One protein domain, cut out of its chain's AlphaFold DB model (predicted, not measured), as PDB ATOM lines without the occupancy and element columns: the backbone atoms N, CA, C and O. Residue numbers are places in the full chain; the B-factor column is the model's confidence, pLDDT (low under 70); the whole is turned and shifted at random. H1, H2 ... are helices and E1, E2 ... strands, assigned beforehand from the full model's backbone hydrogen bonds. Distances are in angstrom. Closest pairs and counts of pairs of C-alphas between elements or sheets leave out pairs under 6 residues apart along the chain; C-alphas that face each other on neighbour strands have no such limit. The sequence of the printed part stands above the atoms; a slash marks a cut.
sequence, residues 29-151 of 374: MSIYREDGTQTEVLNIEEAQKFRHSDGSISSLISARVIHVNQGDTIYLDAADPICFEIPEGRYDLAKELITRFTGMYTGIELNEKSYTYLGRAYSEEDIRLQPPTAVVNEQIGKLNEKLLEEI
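What this domain is: This is residues 29 to 151 of the 374 residues of an uncharacterized protein of Clostridium sp. CAG:245 (UniProt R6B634). A twisted sheet of five strands curls round the short helix H1, and the longer helix H2 packs slantwise over E3 and E4 on the outside of the curl. The long hairpin of E2 and E3 runs along the longest axis. The printed part has 123 residues, with two named helices and five named strands in the order E1, E2, E3, E4, H1, E5, H2; the mixed sheet runs E1 E2 E3 E4 E5. The class is mixed, helices and strands, and the whole is compact, with a radius of gyration of the C-alphas of 14.3 A and spans of 47 by 37 by 25 A.

Where its parts are: E1, residues 29 to 32, begins at C-alpha 29 (18.741, 45.951, 54.699) and is 10.0 A long. E2, residues 38 to 51, is 34.0 A and bends by 67 degrees at residue 43. E3, residues 57 to 68, is 33.5 A; E4, residues 80 to 87, 23.1 A. H1, residues 92 to 101, is 15.2 A; E5, residues 116 to 121, 15.5 A. H2, residues 134 to 151, is 25.7 A and ends at C-alpha 151 (27.551, 57.405, 35.915).

How they stand to each other: E1 to E4 form a meander, each strand the antiparallel neighbour of the one before, with N 31 and O 39 2.8 A apart, N 42 and O 64 2.8 A, and N 61 and O 84 2.8 A. E4 and E5 are parallel, with N 118 and O 83 2.8 A apart; E4, H1 and E5 form a strand-helix-strand unit, two parallel strands joined through a helix, with a left-handed crossover. H1 is on the sheet; its closest C-alphas to E5 are Phe 101 and Leu 118, 6.4 A. H2 is on the sheet at a height of 8.5 A. H1 and H2 are apart. Every O i to N i+4 pair is within hydrogen-bond range in H2, and 5 of 6 in H1.

The domain as a whole: The C-alphas of Ser 53 and Gly 71, the two farthest apart, are 47.0 A apart. The printed part has no cut. The links E3 to E4, H1 to E5 and E5 to H2 are long. The pLDDT is under 70 at residues 34 to 36, 69 to 78 and 102 to 108.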
ATOM      1  N   MET A  29      19.109  47.247  54.127       85.25
ATOM      2  CA  MET A  29      18.741  45.951  54.699       85.25
ATOM      3  C   MET A  29      19.696  44.841  54.255       85.25
ATOM      4  O   MET A  29      20.168  44.832  53.120       85.25
ATOM      5  N   SER A  30      19.896  43.872  55.142       83.06
ATOM      6  CA  SER A  30      20.767  42.717  54.922       83.06
ATOM      7  C   SER A  30      19.936  41.436  54.872       83.06
ATOM      8  O   SER A  30      19.069  41.197  55.724       83.06
ATOM      9  N   ILE A  31      20.193  40.599  53.870       82.75
ATOM     10  CA  ILE A  31      19.532  39.306  53.671       82.75
ATOM     11  C   ILE A  31      20.595  38.215  53.793       82.75
ATOM     12  O   ILE A  31      21.500  38.124  52.963       82.75
ATOM     13  N   TYR A  32      20.471  37.401  54.840       79.12
ATOM     14  CA  TYR A  32      21.343  36.259  55.113       79.12
ATOM     15  C   TYR A  32      20.691  34.977  54.615       79.12
ATOM     16  O   TYR A  32      19.513  34.741  54.892       79.12
ATOM     17  N   ARG A  33      21.461  34.144  53.917       72.38
ATOM     18  CA  ARG A  33      21.006  32.833  53.449       72.38
ATOM     19  C   ARG A  33      21.687  31.688  54.187       72.38
ATOM     20  O   ARG A  33      22.782  31.830  54.728       72.38
ATOM     21  N   GLU A  34      21.026  30.534  54.158       69.12
ATOM     22  CA  GLU A  34      21.524  29.280  54.737       69.12
ATOM     23  C   GLU A  34      22.787  28.756  54.031       69.12
ATOM     24  O   GLU A  34      23.580  28.047  54.644       69.12
ATOM     25  N   ASP A  35      23.015  29.146  52.770       67.00
ATOM     26  CA  ASP A  35      24.217  28.814  51.988       67.00
ATOM     27  C   ASP A  35      25.445  29.686  52.331       67.00
ATOM     28  O   ASP A  35      26.510  29.518  51.739       67.00
ATOM     29  N   GLY A  36      25.311  30.607  53.293       67.31
ATOM     30  CA  GLY A  36      26.374  31.510  53.733       67.31
ATOM     31  C   GLY A  36      26.518  32.787  52.900       67.31
ATOM     32  O   GLY A  36      27.354  33.626  53.238       67.31
ATOM     33  N   THR A  37      25.706  32.978  51.854       71.50
ATOM     34  CA  THR A  37      25.708  34.217  51.061       71.50
ATOM     35  C   THR A  37      24.976  35.353  51.784       71.50
ATOM     36  O   THR A  37      23.914  35.162  52.388       71.50
ATOM     37  N   GLN A  38      25.542  36.562  51.716       78.75
ATOM     38  CA  GLN A  38      24.945  37.783  52.252       78.75
ATOM     39  C   GLN A  38      24.609  38.721  51.095       78.75
ATOM     40  O   GLN A  38      25.418  38.962  50.201       78.75
ATOM     41  N   THR A  39      23.382  39.229  51.071       81.75
ATOM     42  CA  THR A  39      22.960  40.242  50.102       81.75
ATOM     43  C   THR A  39      22.647  41.524  50.848       81.75
ATOM     44  O   THR A  39      21.746  41.550  51.685       81.75
ATOM     45  N   GLU A  40      23.403  42.573  50.548       85.31
ATOM     46  CA  GLU A  40      23.175  43.912  51.079       85.31
ATOM     47  C   GLU A  40      22.361  44.722  50.083       85.31
ATOM     48  O   GLU A  40      22.679  44.779  48.894       85.31
ATOM     49  N   VAL A  41      21.309  45.357  50.582       86.19
ATOM     50  CA  VAL A  41      20.440  46.235  49.810       86.19
ATOM     51  C   VAL A  41      20.570  47.639  50.380       86.19
ATOM     52  O   VAL A  41      20.404  47.864  51.579       86.19
ATOM     53  N   LEU A  42      20.878  48.586  49.509       87.44
ATOM     54  CA  LEU A  42      21.307  49.941  49.823       87.44
ATOM     55  C   LEU A  42      20.395  50.944  49.113       87.44
ATOM     56  O   LEU A  42      19.815  50.625  48.074       87.44
ATOM     57  N   ASN A  43      20.327  52.172  49.632       86.56
ATOM     58  CA  ASN A  43      19.613  53.300  49.015       86.56
ATOM     59  C   ASN A  43      18.169  52.948  48.623       86.56
ATOM     60  O   ASN A  43      17.739  53.214  47.502       86.56
ATOM     61  N   ILE A  44      17.448  52.291  49.532       89.25
ATOM     62  CA  ILE A  44      16.045  51.938  49.320       89.25
ATOM     63  C   ILE A  44      15.219  53.217  49.438       89.25
ATOM     64  O   ILE A  44      15.140  53.838  50.499       89.25
ATOM     65  N   GLU A  45      14.599  53.598  48.333       90.50
ATOM     66  CA  GLU A  45      13.849  54.837  48.198       90.50
ATOM     67  C   GLU A  45      12.534  54.579  47.465       90.50
ATOM     68  O   GLU A  45      12.451  53.750  46.557       90.50
ATOM     69  N   GLU A  46      11.489  55.311  47.844       91.56
ATOM     70  CA  GLU A  46      10.236  55.315  47.102       91.56
ATOM     71  C   GLU A  46      10.358  56.238  45.886       91.56
ATOM     72  O   GLU A  46      10.489  57.455  46.018       91.56
ATOM     73  N   ALA A  47      10.302  55.654  44.691       89.62
ATOM     74  CA  ALA A  47      10.439  56.371  43.434       89.62
ATOM     75  C   ALA A  47       9.116  56.998  42.965       89.62
ATOM     76  O   ALA A  47       9.112  58.131  42.484       89.62
ATOM     77  N   GLN A  48       7.999  56.261  43.056       91.75
ATOM     78  CA  GLN A  48       6.693  56.707  42.550       91.75
ATOM     79  C   GLN A  48       5.539  55.878  43.132       91.75
ATOM     80  O   GLN A  48       5.671  54.670  43.294       91.75
ATOM     81  N   LYS A  49       4.368  56.491  43.353       92.06
ATOM     82  CA  LYS A  49       3.124  55.778  43.702       92.06
ATOM     83  C   LYS A  49       2.235  55.541  42.484       92.06
ATOM     84  O   LYS A  49       2.119  56.419  41.623       92.06
ATOM     85  N   PHE A  50       1.544  54.403  42.467       88.31
ATOM     86  CA  PHE A  50       0.563  54.026  41.453       88.31
ATOM     87  C   PHE A  50      -0.770  53.655  42.092       88.31
ATOM     88  O   PHE A  50      -0.811  52.928  43.080       88.31
ATOM     89  N   ARG A  51      -1.872  54.108  41.488       89.00
ATOM     90  CA  ARG A  51      -3.220  53.623  41.800       89.00
ATOM     91  C   ARG A  51      -3.667  52.671  40.696       89.00
ATOM     92  O   ARG A  51      -3.682  53.054  39.528       89.00
ATOM     93  N   HIS A  52      -4.047  51.460  41.077       84.75
ATOM     94  CA  HIS A  52      -4.509  50.415  40.165       84.75
ATOM     95  C   HIS A  52      -6.020  50.504  39.937       84.75
ATOM     96  O   HIS A  52      -6.742  51.192  40.663       84.75
ATOM     97  N   SER A  53      -6.509  49.812  38.909       80.62
ATOM     98  CA  SER A  53      -7.929  49.804  38.528       80.62
ATOM     99  C   SER A  53      -8.848  49.194  39.591       80.62
ATOM    100  O   SER A  53     -10.020  49.551  39.655       80.62
ATOM    101  N   ASP A  54      -8.314  48.316  40.440       81.50
ATOM    102  CA  ASP A  54      -8.997  47.726  41.597       81.50
ATOM    103  C   ASP A  54      -9.049  48.665  42.821       81.50
ATOM    104  O   ASP A  54      -9.596  48.306  43.861       81.50
ATOM    105  N   GLY A  55      -8.490  49.875  42.705       82.00
ATOM    106  CA  GLY A  55      -8.416  50.866  43.776       82.00
ATOM    107  C   GLY A  55      -7.219  50.696  44.717       82.00
ATOM    108  O   GLY A  55      -7.016  51.562  45.570       82.00
ATOM    109  N   SER A  56      -6.407  49.645  44.557       84.44
ATOM    110  CA  SER A  56      -5.190  49.444  45.351       84.44
ATOM    111  C   SER A  56      -4.114  50.481  45.016       84.44
ATOM    112  O   SER A  56      -4.056  51.006  43.900       84.44
ATOM    113  N   ILE A  57      -3.252  50.787  45.990       89.50
ATOM    114  CA  ILE A  57      -2.110  51.691  45.811       89.50
ATOM    115  C   ILE A  57      -0.819  50.894  46.011       89.50
ATOM    116  O   ILE A  57      -0.639  50.253  47.047       89.50
ATOM    117  N   SER A  58       0.068  50.929  45.014       89.62
ATOM    118  CA  SER A  58       1.437  50.413  45.119       89.62
ATOM    119  C   SER A  58       2.451  51.550  45.061       89.62
ATOM    120  O   SER A  58       2.165  52.651  44.589       89.62
ATOM    121  N   SER A  59       3.650  51.265  45.549       91.81
ATOM    122  CA  SER A  59       4.818  52.130  45.490       91.81
ATOM    123  C   SER A  59       5.927  51.409  44.732       91.81
ATOM    124  O   SER A  59       6.256  50.269  45.059       91.81
ATOM    125  N   LEU A  60       6.484  52.063  43.712       93.44
ATOM    126  CA  LEU A  60       7.730  51.667  43.068       93.44
ATOM    127  C   LEU A  60       8.876  52.021  43.995       93.44
ATOM    128  O   LEU A  60       9.069  53.191  44.326       93.44
ATOM    129  N   ILE A  61       9.650  51.021  44.365       93.31
ATOM    130  CA  ILE A  61      10.840  51.169  45.184       93.31
ATOM    131  C   ILE A  61      12.053  51.030  44.277       93.31
ATOM    132  O   ILE A  61      12.122  50.099  43.475       93.31
ATOM    133  N   SER A  62      12.997  51.956  44.399       92.56
ATOM    134  CA  SER A  62      14.332  51.858  43.817       92.56
ATOM    135  C   SER A  62      15.324  51.496  44.910       92.56
ATOM    136  O   SER A  62      15.268  52.065  45.995       92.56
ATOM    137  N   ALA A  63      16.240  50.580  44.624       91.12
ATOM    138  CA  ALA A  63      17.310  50.206  45.538       91.12
ATOM    139  C   ALA A  63      18.559  49.784  44.755       91.12
ATOM    140  O   ALA A  63      18.537  49.692  43.525       91.12
ATOM    141  N   ARG A  64      19.656  49.519  45.463       89.12
ATOM    142  CA  ARG A  64      20.863  48.896  44.910       89.12
ATOM    143  C   ARG A  64      21.215  47.635  45.684       89.12
ATOM    144  O   ARG A  64      21.082  47.629  46.901       89.12
ATOM    145  N   VAL A  65      21.673  46.592  45.002       86.75
ATOM    146  CA  VAL A  65      21.996  45.292  45.602       86.75
ATOM    147  C   VAL A  65      23.452  44.936  45.376       86.75
ATOM    148  O   VAL A  65      23.957  45.066  44.270       86.75
ATOM    149  N   ILE A  66      24.115  44.429  46.409       83.88
ATOM    150  CA  ILE A  66      25.440  43.822  46.295       83.88
ATOM    151  C   ILE A  66      25.462  42.468  47.003       83.88
ATOM    152  O   ILE A  66      24.971  42.317  48.125       83.88
ATOM    153  N   HIS A  67      26.026  41.469  46.329       78.19
ATOM    154  CA  HIS A  67      26.293  40.157  46.907       78.19
ATOM    155  C   HIS A  67      27.681  40.164  47.551       78.19
ATOM    156  O   HIS A  67      28.659  40.565  46.922       78.19
ATOM    157  N   VAL A  68      27.760  39.745  48.810       72.38
ATOM    158  CA  VAL A  68      28.957  39.847  49.650       72.38
ATOM    159  C   VAL A  68      29.178  38.504  50.349       72.38
ATOM    160  O   VAL A  68      28.219  37.883  50.816       72.38
ATOM    161  N   ASN A  69      30.429  38.046  50.442       67.19
ATOM    162  CA  ASN A  69      30.778  36.929  51.322       67.19
ATOM    163  C   ASN A  69      31.201  37.460  52.698       67.19
ATOM    164  O   ASN A  69      31.702  38.581  52.824       67.19
ATOM    165  N   GLN A  70      31.022  36.661  53.752       59.25
ATOM    166  CA  GLN A  70      31.437  37.063  55.100       59.25
ATOM    167  C   GLN A  70      32.938  37.407  55.138       59.25
ATOM    168  O   GLN A  70      33.784  36.542  54.923       59.25
ATOM    169  N   GLY A  71      33.257  38.670  55.450       57.53
ATOM    170  CA  GLY A  71      34.629  39.188  55.548       57.53
ATOM    171  C   GLY A  71      35.070  40.109  54.402       57.53
ATOM    172  O   GLY A  71      36.125  40.732  54.519       57.53
ATOM    173  N   ASP A  72      34.271  40.248  53.340       61.31
ATOM    174  CA  ASP A  72      34.594  41.122  52.209       61.31
ATOM    175  C   ASP A  72      34.341  42.609  52.519       61.31
ATOM    176  O   ASP A  72      33.438  42.990  53.269       61.31
ATOM    177  N   THR A  73      35.145  43.484  51.910       59.91
ATOM    178  CA  THR A  73      34.934  44.939  51.972       59.91
ATOM    179  C   THR A  73      33.861  45.344  50.963       59.91
ATOM    180  O   THR A  73      34.005  45.091  49.770       59.91
ATOM    181  N   ILE A  74      32.797  45.997  51.430       61.53
ATOM    182  CA  ILE A  74      31.669  46.421  50.591       61.53
ATOM    183  C   ILE A  74      32.038  47.699  49.833       61.53
ATOM    184  O   ILE A  74      32.236  48.756  50.435       61.53
ATOM    185  N   TYR A  75      32.065  47.626  48.502       63.72
ATOM    186  CA  TYR A  75      32.166  48.798  47.635       63.72
ATOM    187  C   TYR A  75      30.767  49.173  47.138       63.72
ATOM    188  O   TYR A  75      30.244  48.545  46.225       63.72
ATOM    189  N   LEU A  76      30.165  50.220  47.720       61.28
ATOM    190  CA  LEU A  76      28.817  50.716  47.372       61.28
ATOM    191  C   LEU A  76      28.643  51.026  45.870       61.28
ATOM    192  O   LEU A  76      27.532  51.010  45.347       61.28
ATOM    193  N   ASP A  77      29.752  51.309  45.187       62.50
ATOM    194  CA  ASP A  77      29.815  51.600  43.754       62.50
ATOM    195  C   ASP A  77      29.631  50.372  42.848       62.50
ATOM    196  O   ASP A  77      29.406  50.546  41.654       62.50
ATOM    197  N   ALA A  78      29.742  49.160  43.398       67.56
ATOM    198  CA  ALA A  78      29.561  47.896  42.685       67.56
ATOM    199  C   ALA A  78      28.154  47.300  42.883       67.56
ATOM    200  O   ALA A  78      27.923  46.146  42.543       67.56
ATOM    201  N   ALA A  79      27.235  48.054  43.494       81.75
ATOM    202  CA  ALA A  79      25.882  47.588  43.759       81.75
ATOM    203  C   ALA A  79      24.971  47.812  42.541       81.75
ATOM    204  O   ALA A  79      24.836  48.938  42.053       81.75
ATOM    205  N   ASP A  80      24.306  46.752  42.098       86.94
ATOM    206  CA  ASP A  80      23.434  46.757  40.934       86.94
ATOM    207  C   ASP A  80      22.086  47.427  41.234       86.94
ATOM    208  O   ASP A  80      21.449  47.123  42.249       86.94
ATOM    209  N   PRO A  81      21.603  48.328  40.364       90.12
ATOM    210  CA  PRO A  81      20.316  48.990  40.527       90.12
ATOM    211  C   PRO A  81      19.152  48.008  40.320       90.12
ATOM    212  O   PRO A  81      19.023  47.362  39.281       90.12
ATOM    213  N   ILE A  82      18.239  47.956  41.288       91.06
ATOM    214  CA  ILE A  82      17.011  47.158  41.230       91.06
ATOM    215  C   ILE A  82      15.785  48.018  41.520       91.06
ATOM    216  O   ILE A  82      15.859  49.039  42.208       91.06
ATOM    217  N   CYS A  83      14.632  47.599  41.016       92.69
ATOM    218  CA  CYS A  83      13.359  48.205  41.381       92.69
ATOM    219  C   CYS A  83      12.243  47.168  41.486       92.69
ATOM    220  O   CYS A  83      12.294  46.108  40.863       92.69
ATOM    221  N   PHE A  84      11.237  47.455  42.305       92.00
ATOM    222  CA  PHE A  84      10.120  46.545  42.551       92.00
ATOM    223  C   PHE A  84       8.905  47.298  43.085       92.00
ATOM    224  O   PHE A  84       9.032  48.404  43.605       92.00
ATOM    225  N   GLU A  85       7.721  46.709  42.956       92.81
ATOM    226  CA  GLU A  85       6.485  47.284  43.482       92.81
ATOM    227  C   GLU A  85       6.048  46.592  44.780       92.81
ATOM    228  O   GLU A  85       5.983  45.365  44.852       92.81
ATOM    229  N   ILE A  86       5.667  47.378  45.784       91.31
ATOM    230  CA  ILE A  86       5.034  46.899  47.026       91.31
ATOM    231  C   ILE A  86       3.743  47.680  47.297       91.31
ATOM    232  O   ILE A  86       3.601  48.798  46.798       91.31
ATOM    233  N   PRO A  87       2.784  47.147  48.072       90.12
ATOM    234  CA  PRO A  87       1.650  47.924  48.557       90.12
ATOM    235  C   PRO A  87       2.131  49.130  49.373       90.12
ATOM    236  O   PRO A  87       3.141  49.057  50.076       90.12
ATOM    237  N   GLU A  88       1.413  50.248  49.278       85.56
ATOM    238  CA  GLU A  88       1.760  51.462  50.021       85.56
ATOM    239  C   GLU A  88       1.879  51.185  51.529       85.56
ATOM    240  O   GLU A  88       0.955  50.663  52.156       85.56
ATOM    241  N   GLY A  89       3.029  51.542  52.108       80.38
ATOM    242  CA  GLY A  89       3.297  51.383  53.536       80.38
ATOM    243  C   GLY A  89       3.607  49.958  54.001       80.38
ATOM    244  O   GLY A  89       3.700  49.761  55.205       80.38
ATOM    245  N   ARG A  90       3.759  48.985  53.090       86.31
ATOM    246  CA  ARG A  90       4.169  47.599  53.391       86.31
ATOM    247  C   ARG A  90       5.626  47.353  53.006       86.31
ATOM    248  O   ARG A  90       5.932  46.572  52.102       86.31
ATOM    249  N   TYR A  91       6.531  48.099  53.643       82.44
ATOM    250  CA  TYR A  91       7.971  48.013  53.366       82.44
ATOM    251  C   TYR A  91       8.587  46.722  53.921       82.44
ATOM    252  O   TYR A  91       9.635  46.289  53.441       82.44
ATOM    253  N   ASP A  92       7.906  46.070  54.863       82.62
ATOM    254  CA  ASP A  92       8.162  44.700  55.308       82.62
ATOM    255  C   ASP A  92       8.257  43.699  54.135       82.62
ATOM    256  O   ASP A  92       9.180  42.879  54.091       82.62
ATOM    257  N   LEU A  93       7.403  43.846  53.114       86.62
ATOM    258  CA  LEU A  93       7.369  42.965  51.936       86.62
ATOM    259  C   LEU A  93       8.585  43.112  51.004       86.62
ATOM    260  O   LEU A  93       8.845  42.228  50.184       86.62
ATOM    261  N   ALA A  94       9.363  44.194  51.124       85.31
ATOM    262  CA  ALA A  94      10.576  44.387  50.327       85.31
ATOM    263  C   ALA A  94      11.598  43.269  50.583       85.31
ATOM    264  O   ALA A  94      12.210  42.751  49.644       85.31
ATOM    265  N   LYS A  95      11.742  42.847  51.849       85.06
ATOM    266  CA  LYS A  95      12.675  41.782  52.233       85.06
ATOM    267  C   LYS A  95      12.314  40.473  51.550       85.06
ATOM    268  O   LYS A  95      13.187  39.790  51.019       85.06
ATOM    269  N   GLU A  96      11.035  40.125  51.563       83.69
ATOM    270  CA  GLU A  96      10.543  38.867  51.013       83.69
ATOM    271  C   GLU A  96      10.654  38.831  49.492       83.69
ATOM    272  O   GLU A  96      11.114  37.834  48.934       83.69
ATOM    273  N   LEU A  97      10.314  39.937  48.823       85.75
ATOM    274  CA  LEU A  97      10.429  40.055  47.373       85.75
ATOM    275  C   LEU A  97      11.883  39.887  46.922       85.75
ATOM    276  O   LEU A  97      12.159  39.082  46.032       85.75
ATOM    277  N   ILE A  98      12.824  40.574  47.574       84.00
ATOM    278  CA  ILE A  98      14.253  40.464  47.251       84.00
ATOM    279  C   ILE A  98      14.791  39.070  47.622       84.00
ATOM    280  O   ILE A  98      15.583  38.486  46.881       84.00
ATOM    281  N   THR A  99      14.329  38.478  48.727       80.31
ATOM    282  CA  THR A  99      14.714  37.109  49.112       80.31
ATOM    283  C   THR A  99      14.266  36.092  48.059       80.31
ATOM    284  O   THR A  99      15.058  35.236  47.674       80.31
ATOM    285  N   ARG A 100      13.043  36.216  47.521       77.94
ATOM    286  CA  ARG A 100      12.562  35.364  46.418       77.94
ATOM    287  C   ARG A 100      13.309  35.625  45.112       77.94
ATOM    288  O   ARG A 100      13.651  34.671  44.424       77.94
ATOM    289  N   PHE A 101      13.583  36.891  44.790       74.31
ATOM    290  CA  PHE A 101      14.361  37.275  43.608       74.31
ATOM    291  C   PHE A 101      15.747  36.616  43.591       74.31
ATOM    292  O   PHE A 101      16.231  36.176  42.553       74.31
ATOM    293  N   THR A 102      16.368  36.543  44.762       68.25
ATOM    294  CA  THR A 102      17.728  36.044  44.919       68.25
ATOM    295  C   THR A 102      17.828  34.557  45.294       68.25
ATOM    296  O   THR A 102      18.932  34.050  45.492       68.25
ATOM    297  N   GLY A 103      16.699  33.846  45.399       59.81
ATOM    298  CA  GLY A 103      16.671  32.391  45.555       59.81
ATOM    299  C   GLY A 103      17.107  31.677  44.271       59.81
ATOM    300  O   GLY A 103      16.959  32.218  43.174       59.81
ATOM    301  N   MET A 104      17.653  30.458  44.397       47.91
ATOM    302  CA  MET A 104      18.012  29.610  43.250       47.91
ATOM    303  C   MET A 104      16.854  29.605  42.233       47.91
ATOM    304  O   MET A 104      15.733  29.282  42.612       47.91
ATOM    305  N   TYR A 105      17.136  29.935  40.964       47.88
ATOM    306  CA  TYR A 105      16.241  29.831  39.789       47.88
ATOM    307  C   TYR A 105      15.414  31.049  39.320       47.88
ATOM    308  O   TYR A 105      14.413  30.840  38.636       47.88
ATOM    309  N   THR A 106      15.809  32.309  39.540       54.84
ATOM    310  CA  THR A 106      15.115  33.419  38.836       54.84
ATOM    311  C   THR A 106      15.618  33.674  37.414       54.84
ATOM    312  O   THR A 106      14.837  34.117  36.577       54.84
ATOM    313  N   GLY A 107      16.881  33.355  37.093       58.25
ATOM    314  CA  GLY A 107      17.444  33.559  35.745       58.25
ATOM    315  C   GLY A 107      17.475  35.028  35.293       58.25
ATOM    316  O   GLY A 107      17.658  35.298  34.109       58.25
ATOM    317  N   ILE A 108      17.267  35.969  36.219       67.50
ATOM    318  CA  ILE A 108      17.265  37.406  35.961       67.50
ATOM    319  C   ILE A 108      18.689  37.925  36.161       67.50
ATOM    320  O   ILE A 108      19.237  37.850  37.260       67.50
ATOM    321  N   GLU A 109      19.278  38.471  35.101       70.69
ATOM    322  CA  GLU A 109      20.592  39.108  35.156       70.69
ATOM    323  C   GLU A 109      20.467  40.551  35.668       70.69
ATOM    324  O   GLU A 109      19.652  41.345  35.182       70.69
ATOM    325  N   LEU A 110      21.267  40.887  36.678       81.12
ATOM    326  CA  LEU A 110      21.424  42.256  37.157       81.12
ATOM    327  C   LEU A 110      22.264  43.070  36.162       81.12
ATOM    328  O   LEU A 110      23.095  42.519  35.438       81.12
ATOM    329  N   ASN A 111      22.023  44.382  36.094       80.00
ATOM    330  CA  ASN A 111      22.725  45.263  35.167       80.00
ATOM    331  C   ASN A 111      23.153  46.566  35.841       80.00
ATOM    332  O   ASN A 111      22.329  47.418  36.158       80.00
ATOM    333  N   GLU A 112      24.461  46.786  35.909       80.62
ATOM    334  CA  GLU A 112      25.081  47.994  36.460       80.62
ATOM    335  C   GLU A 112      24.610  49.310  35.796       80.62
ATOM    336  O   GLU A 112      24.771  50.395  36.357       80.62
ATOM    337  N   LYS A 113      24.062  49.251  34.572       82.94
ATOM    338  CA  LYS A 113      23.695  50.424  33.754       82.94
ATOM    339  C   LYS A 113      22.196  50.712  33.701       82.94
ATOM    340  O   LYS A 113      21.814  51.724  33.113       82.94
ATOM    341  N   SER A 114      21.350  49.844  34.249       87.44
ATOM    342  CA  SER A 114      19.897  50.027  34.212       87.44
ATOM    343  C   SER A 114      19.211  49.267  35.333       87.44
ATOM    344  O   SER A 114      19.546  48.114  35.575       87.44
ATOM    345  N   TYR A 115      18.185  49.865  35.927       90.06
ATOM    346  CA  TYR A 115      17.350  49.236  36.938       90.06
ATOM    347  C   TYR A 115      16.744  47.918  36.446       90.06
ATOM    348  O   TYR A 115      15.964  47.897  35.489       90.06
ATOM    349  N   THR A 116      17.051  46.830  37.148       89.56
ATOM    350  CA  THR A 116      16.407  45.530  36.946       89.56
ATOM    351  C   THR A 116      15.095  45.486  37.729       89.56
ATOM    352  O   THR A 116      15.080  45.685  38.944       89.56
ATOM    353  N   TYR A 117      13.974  45.240  37.045       89.69
ATOM    354  CA  TYR A 117      12.668  45.110  37.697       89.69
ATOM    355  C   TYR A 117      12.466  43.698  38.242       89.69
ATOM    356  O   TYR A 117      12.500  42.731  37.482       89.69
ATOM    357  N   LEU A 118      12.230  43.581  39.547       87.75
ATOM    358  CA  LEU A 118      12.131  42.283  40.214       87.75
ATOM    359  C   LEU A 118      10.704  41.727  40.243       87.75
ATOM    360  O   LEU A 118      10.523  40.521  40.355       87.75
ATOM    361  N   GLY A 119       9.684  42.583  40.154       87.44
ATOM    362  CA  GLY A 119       8.283  42.178  40.250       87.44
ATOM    363  C   GLY A 119       7.489  42.990  41.267       87.44
ATOM    364  O   GLY A 119       7.924  44.048  41.728       87.44
ATOM    365  N   ARG A 120       6.309  42.473  41.616       89.50
ATOM    366  CA  ARG A 120       5.345  43.119  42.510       89.50
ATOM    367  C   ARG A 120       4.919  42.191  43.647       89.50
ATOM    368  O   ARG A 120       4.511  41.056  43.396       89.50
ATOM    369  N   ALA A 121       4.936  42.698  44.877       88.75
ATOM    370  CA  ALA A 121       4.302  42.061  46.027       88.75
ATOM    371  C   ALA A 121       2.868  42.577  46.212       88.75
ATOM    372  O   ALA A 121       2.598  43.771  46.069       88.75
ATOM    373  N   TYR A 122       1.953  41.672  46.548       84.88
ATOM    374  CA  TYR A 122       0.587  41.992  46.976       84.88
ATOM    375  C   TYR A 122       0.393  41.663  48.461       84.88
ATOM    376  O   TYR A 122      -0.281  42.403  49.175       84.88
ATOM    377  N   SER A 123       1.001  40.567  48.921       82.62
ATOM    378  CA  SER A 123       1.052  40.105  50.315       82.62
ATOM    379  C   SER A 123       2.248  39.159  50.500       82.62
ATOM    380  O   SER A 123       2.912  38.839  49.514       82.62
ATOM    381  N   GLU A 124       2.497  38.678  51.722       78.81
ATOM    382  CA  GLU A 124       3.580  37.713  51.995       78.81
ATOM    383  C   GLU A 124       3.415  36.402  51.197       78.81
ATOM    384  O   GLU A 124       4.371  35.784  50.719       78.81
ATOM    385  N   GLU A 125       2.160  36.000  50.975       79.00
ATOM    386  CA  GLU A 125       1.802  34.783  50.247       79.00
ATOM    387  C   GLU A 125       1.756  35.004  48.719       79.00
ATOM    388  O   GLU A 125       2.086  34.092  47.956       79.00
ATOM    389  N   ASP A 126       1.440  36.223  48.255       82.38
ATOM    390  CA  ASP A 126       1.292  36.583  46.832       82.38
ATOM    391  C   ASP A 126       2.358  37.600  46.376       82.38
ATOM    392  O   ASP A 126       2.156  38.820  46.408       82.38
ATOM    393  N   ILE A 127       3.497  37.075  45.913       82.94
ATOM    394  CA  ILE A 127       4.591  37.824  45.278       82.94
ATOM    395  C   ILE A 127       4.755  37.321  43.846       82.94
ATOM    396  O   ILE A 127       4.984  36.129  43.622       82.94
ATOM    397  N   ARG A 128       4.668  38.232  42.871       83.56
ATOM    398  CA  ARG A 128       4.678  37.903  41.442       83.56
ATOM    399  C   ARG A 128       5.865  38.545  40.733       83.56
ATOM    400  O   ARG A 128       5.955  39.767  40.643       83.56
ATOM    401  N   LEU A 129       6.712  37.714  40.130       78.31
ATOM    402  CA  LEU A 129       7.852  38.120  39.294       78.31
ATOM    403  C   LEU A 129       7.414  38.410  37.840       78.31
ATOM    404  O   LEU A 129       8.000  37.921  36.880       78.31
ATOM    405  N   GLN A 130       6.299  39.123  37.671       75.56
ATOM    406  CA  GLN A 130       5.744  39.456  36.355       75.56
ATOM    407  C   GLN A 130       6.456  40.673  35.749       75.56
ATOM    408  O   GLN A 130       6.960  41.506  36.504       75.56
ATOM    409  N   PRO A 131       6.473  40.822  34.410       80.50
ATOM    410  CA  PRO A 131       7.003  42.026  33.780       80.50
ATOM    411  C   PRO A 131       6.225  43.277  34.229       80.50
ATOM    412  O   PRO A 131       5.035  43.181  34.553       80.50
ATOM    413  N   PRO A 132       6.870  44.457  34.239       85.69
ATOM    414  CA  PRO A 132       6.223  45.688  34.664       85.69
ATOM    415  C   PRO A 132       5.115  46.085  33.684       85.69
ATOM    416  O   PRO A 132       5.184  45.825  32.480       85.69
ATOM    417  N   THR A 133       4.090  46.768  34.191       87.06
ATOM    418  CA  THR A 133       3.076  47.387  33.324       87.06
ATOM    419  C   THR A 133       3.684  48.545  32.522       87.06
ATOM    420  O   THR A 133       4.720  49.092  32.896       87.06
ATOM    421  N   ALA A 134       3.026  48.976  31.440       88.00
ATOM    422  CA  ALA A 134       3.519  50.080  30.607       88.00
ATOM    423  C   ALA A 134       3.776  51.377  31.406       88.00
ATOM    424  O   ALA A 134       4.774  52.055  31.175       88.00
ATOM    425  N   VAL A 135       2.911  51.681  32.382       88.06
ATOM    426  CA  VAL A 135       3.032  52.869  33.247       88.06
ATOM    427  C   VAL A 135       4.240  52.757  34.181       88.06
ATOM    428  O   VAL A 135       4.975  53.725  34.367       88.06
ATOM    429  N   VAL A 136       4.478  51.569  34.741       88.44
ATOM    430  CA  VAL A 136       5.638  51.299  35.604       88.44
ATOM    431  C   VAL A 136       6.927  51.361  34.786       88.44
ATOM    432  O   VAL A 136       7.904  51.969  35.215       88.44
ATOM    433  N   ASN A 137       6.908  50.821  33.566       90.44
ATOM    434  CA  ASN A 137       8.052  50.830  32.662       90.44
ATOM    435  C   ASN A 137       8.484  52.255  32.262       90.44
ATOM    436  O   ASN A 137       9.678  52.526  32.157       90.44
ATOM    437  N   GLU A 138       7.542  53.192  32.107       91.44
ATOM    438  CA  GLU A 138       7.866  54.610  31.877       91.44
ATOM    439  C   GLU A 138       8.645  55.219  33.058       91.44
ATOM    440  O   GLU A 138       9.600  55.973  32.866       91.44
ATOM    441  N   GLN A 139       8.275  54.870  34.294       92.00
ATOM    442  CA  GLN A 139       8.962  55.361  35.492       92.00
ATOM    443  C   GLN A 139      10.344  54.724  35.661       92.00
ATOM    444  O   GLN A 139      11.295  55.418  36.015       92.00
ATOM    445  N   ILE A 140      10.485  53.439  35.326       91.44
ATOM    446  CA  ILE A 140      11.792  52.771  35.250       91.44
ATOM    447  C   ILE A 140      12.686  53.472  34.213       91.44
ATOM    448  O   ILE A 140      13.867  53.697  34.472       91.44
ATOM    449  N   GLY A 141      12.126  53.907  33.077       90.38
ATOM    450  CA  GLY A 141      12.832  54.730  32.090       90.38
ATOM    451  C   GLY A 141      13.429  56.009  32.691       90.38
ATOM    452  O   GLY A 141      14.619  56.268  32.525       90.38
ATOM    453  N   LYS A 142      12.644  56.755  33.479       93.19
ATOM    454  CA  LYS A 142      13.108  57.972  34.180       93.19
ATOM    455  C   LYS A 142      14.190  57.677  35.222       93.19
ATOM    456  O   LYS A 142      15.104  58.480  35.408       93.19
ATOM    457  N   LEU A 143      14.103  56.537  35.911       91.81
ATOM    458  CA  LEU A 143      15.150  56.087  36.835       91.81
ATOM    459  C   LEU A 143      16.458  55.770  36.092       91.81
ATOM    460  O   LEU A 143      17.532  56.160  36.548       91.81
ATOM    461  N   ASN A 144      16.375  55.138  34.918       92.25
ATOM    462  CA  ASN A 144      17.538  54.835  34.081       92.25
ATOM    463  C   ASN A 144      18.220  56.093  33.525       92.25
ATOM    464  O   ASN A 144      19.448  56.148  33.488       92.25
ATOM    465  N   GLU A 145      17.457  57.117  33.134       91.69
ATOM    466  CA  GLU A 145      18.015  58.407  32.700       91.69
ATOM    467  C   GLU A 145      18.841  59.066  33.815       91.69
ATOM    468  O   GLU A 145      19.993  59.442  33.594       91.69
ATOM    469  N   LYS A 146      18.301  59.110  35.041       90.75
ATOM    470  CA  LYS A 146      19.020  59.634  36.216       90.75
ATOM    471  C   LYS A 146      20.297  58.847  36.516       90.75
ATOM    472  O   LYS A 146      21.337  59.444  36.791       90.75
ATOM    473  N   LEU A 147      20.237  57.517  36.439       89.69
ATOM    474  CA  LEU A 147      21.402  56.657  36.658       89.69
ATOM    475  C   LEU A 147      22.501  56.925  35.618       89.69
ATOM    476  O   LEU A 147      23.684  57.005  35.957       89.69
ATOM    477  N   LEU A 148      22.125  57.105  34.351       89.81
ATOM    478  CA  LEU A 148      23.073  57.410  33.282       89.81
ATOM    479  C   LEU A 148      23.766  58.766  33.501       89.81
ATOM    480  O   LEU A 148      24.981  58.878  33.305       89.81
ATOM    481  N   GLU A 149      23.032  59.786  33.950       89.50
ATOM    482  CA  GLU A 149      23.604  61.082  34.342       89.50
ATOM    483  C   GLU A 149      24.583  60.954  35.521       89.50
ATOM    484  O   GLU A 149      25.654  61.565  35.515       89.50
ATOM    485  N   GLU A 150      24.271  60.134  36.524       87.94
ATOM    486  CA  GLU A 150      25.159  59.884  37.665       87.94
ATOM    487  C   GLU A 150      26.476  59.227  37.217       87.94
ATOM    488  O   GLU A 150      27.565  59.733  37.517       87.94
ATOM    489  N   ILE A 151      26.389  58.148  36.429       87.31
ATOM    490  CA  ILE A 151      27.551  57.405  35.915       87.31
ATOM    491  C   ILE A 151      28.439  58.309  35.051       87.31
ATOM    492  O   ILE A 151      29.669  58.303  35.178       87.31
TER     493      ILE A 151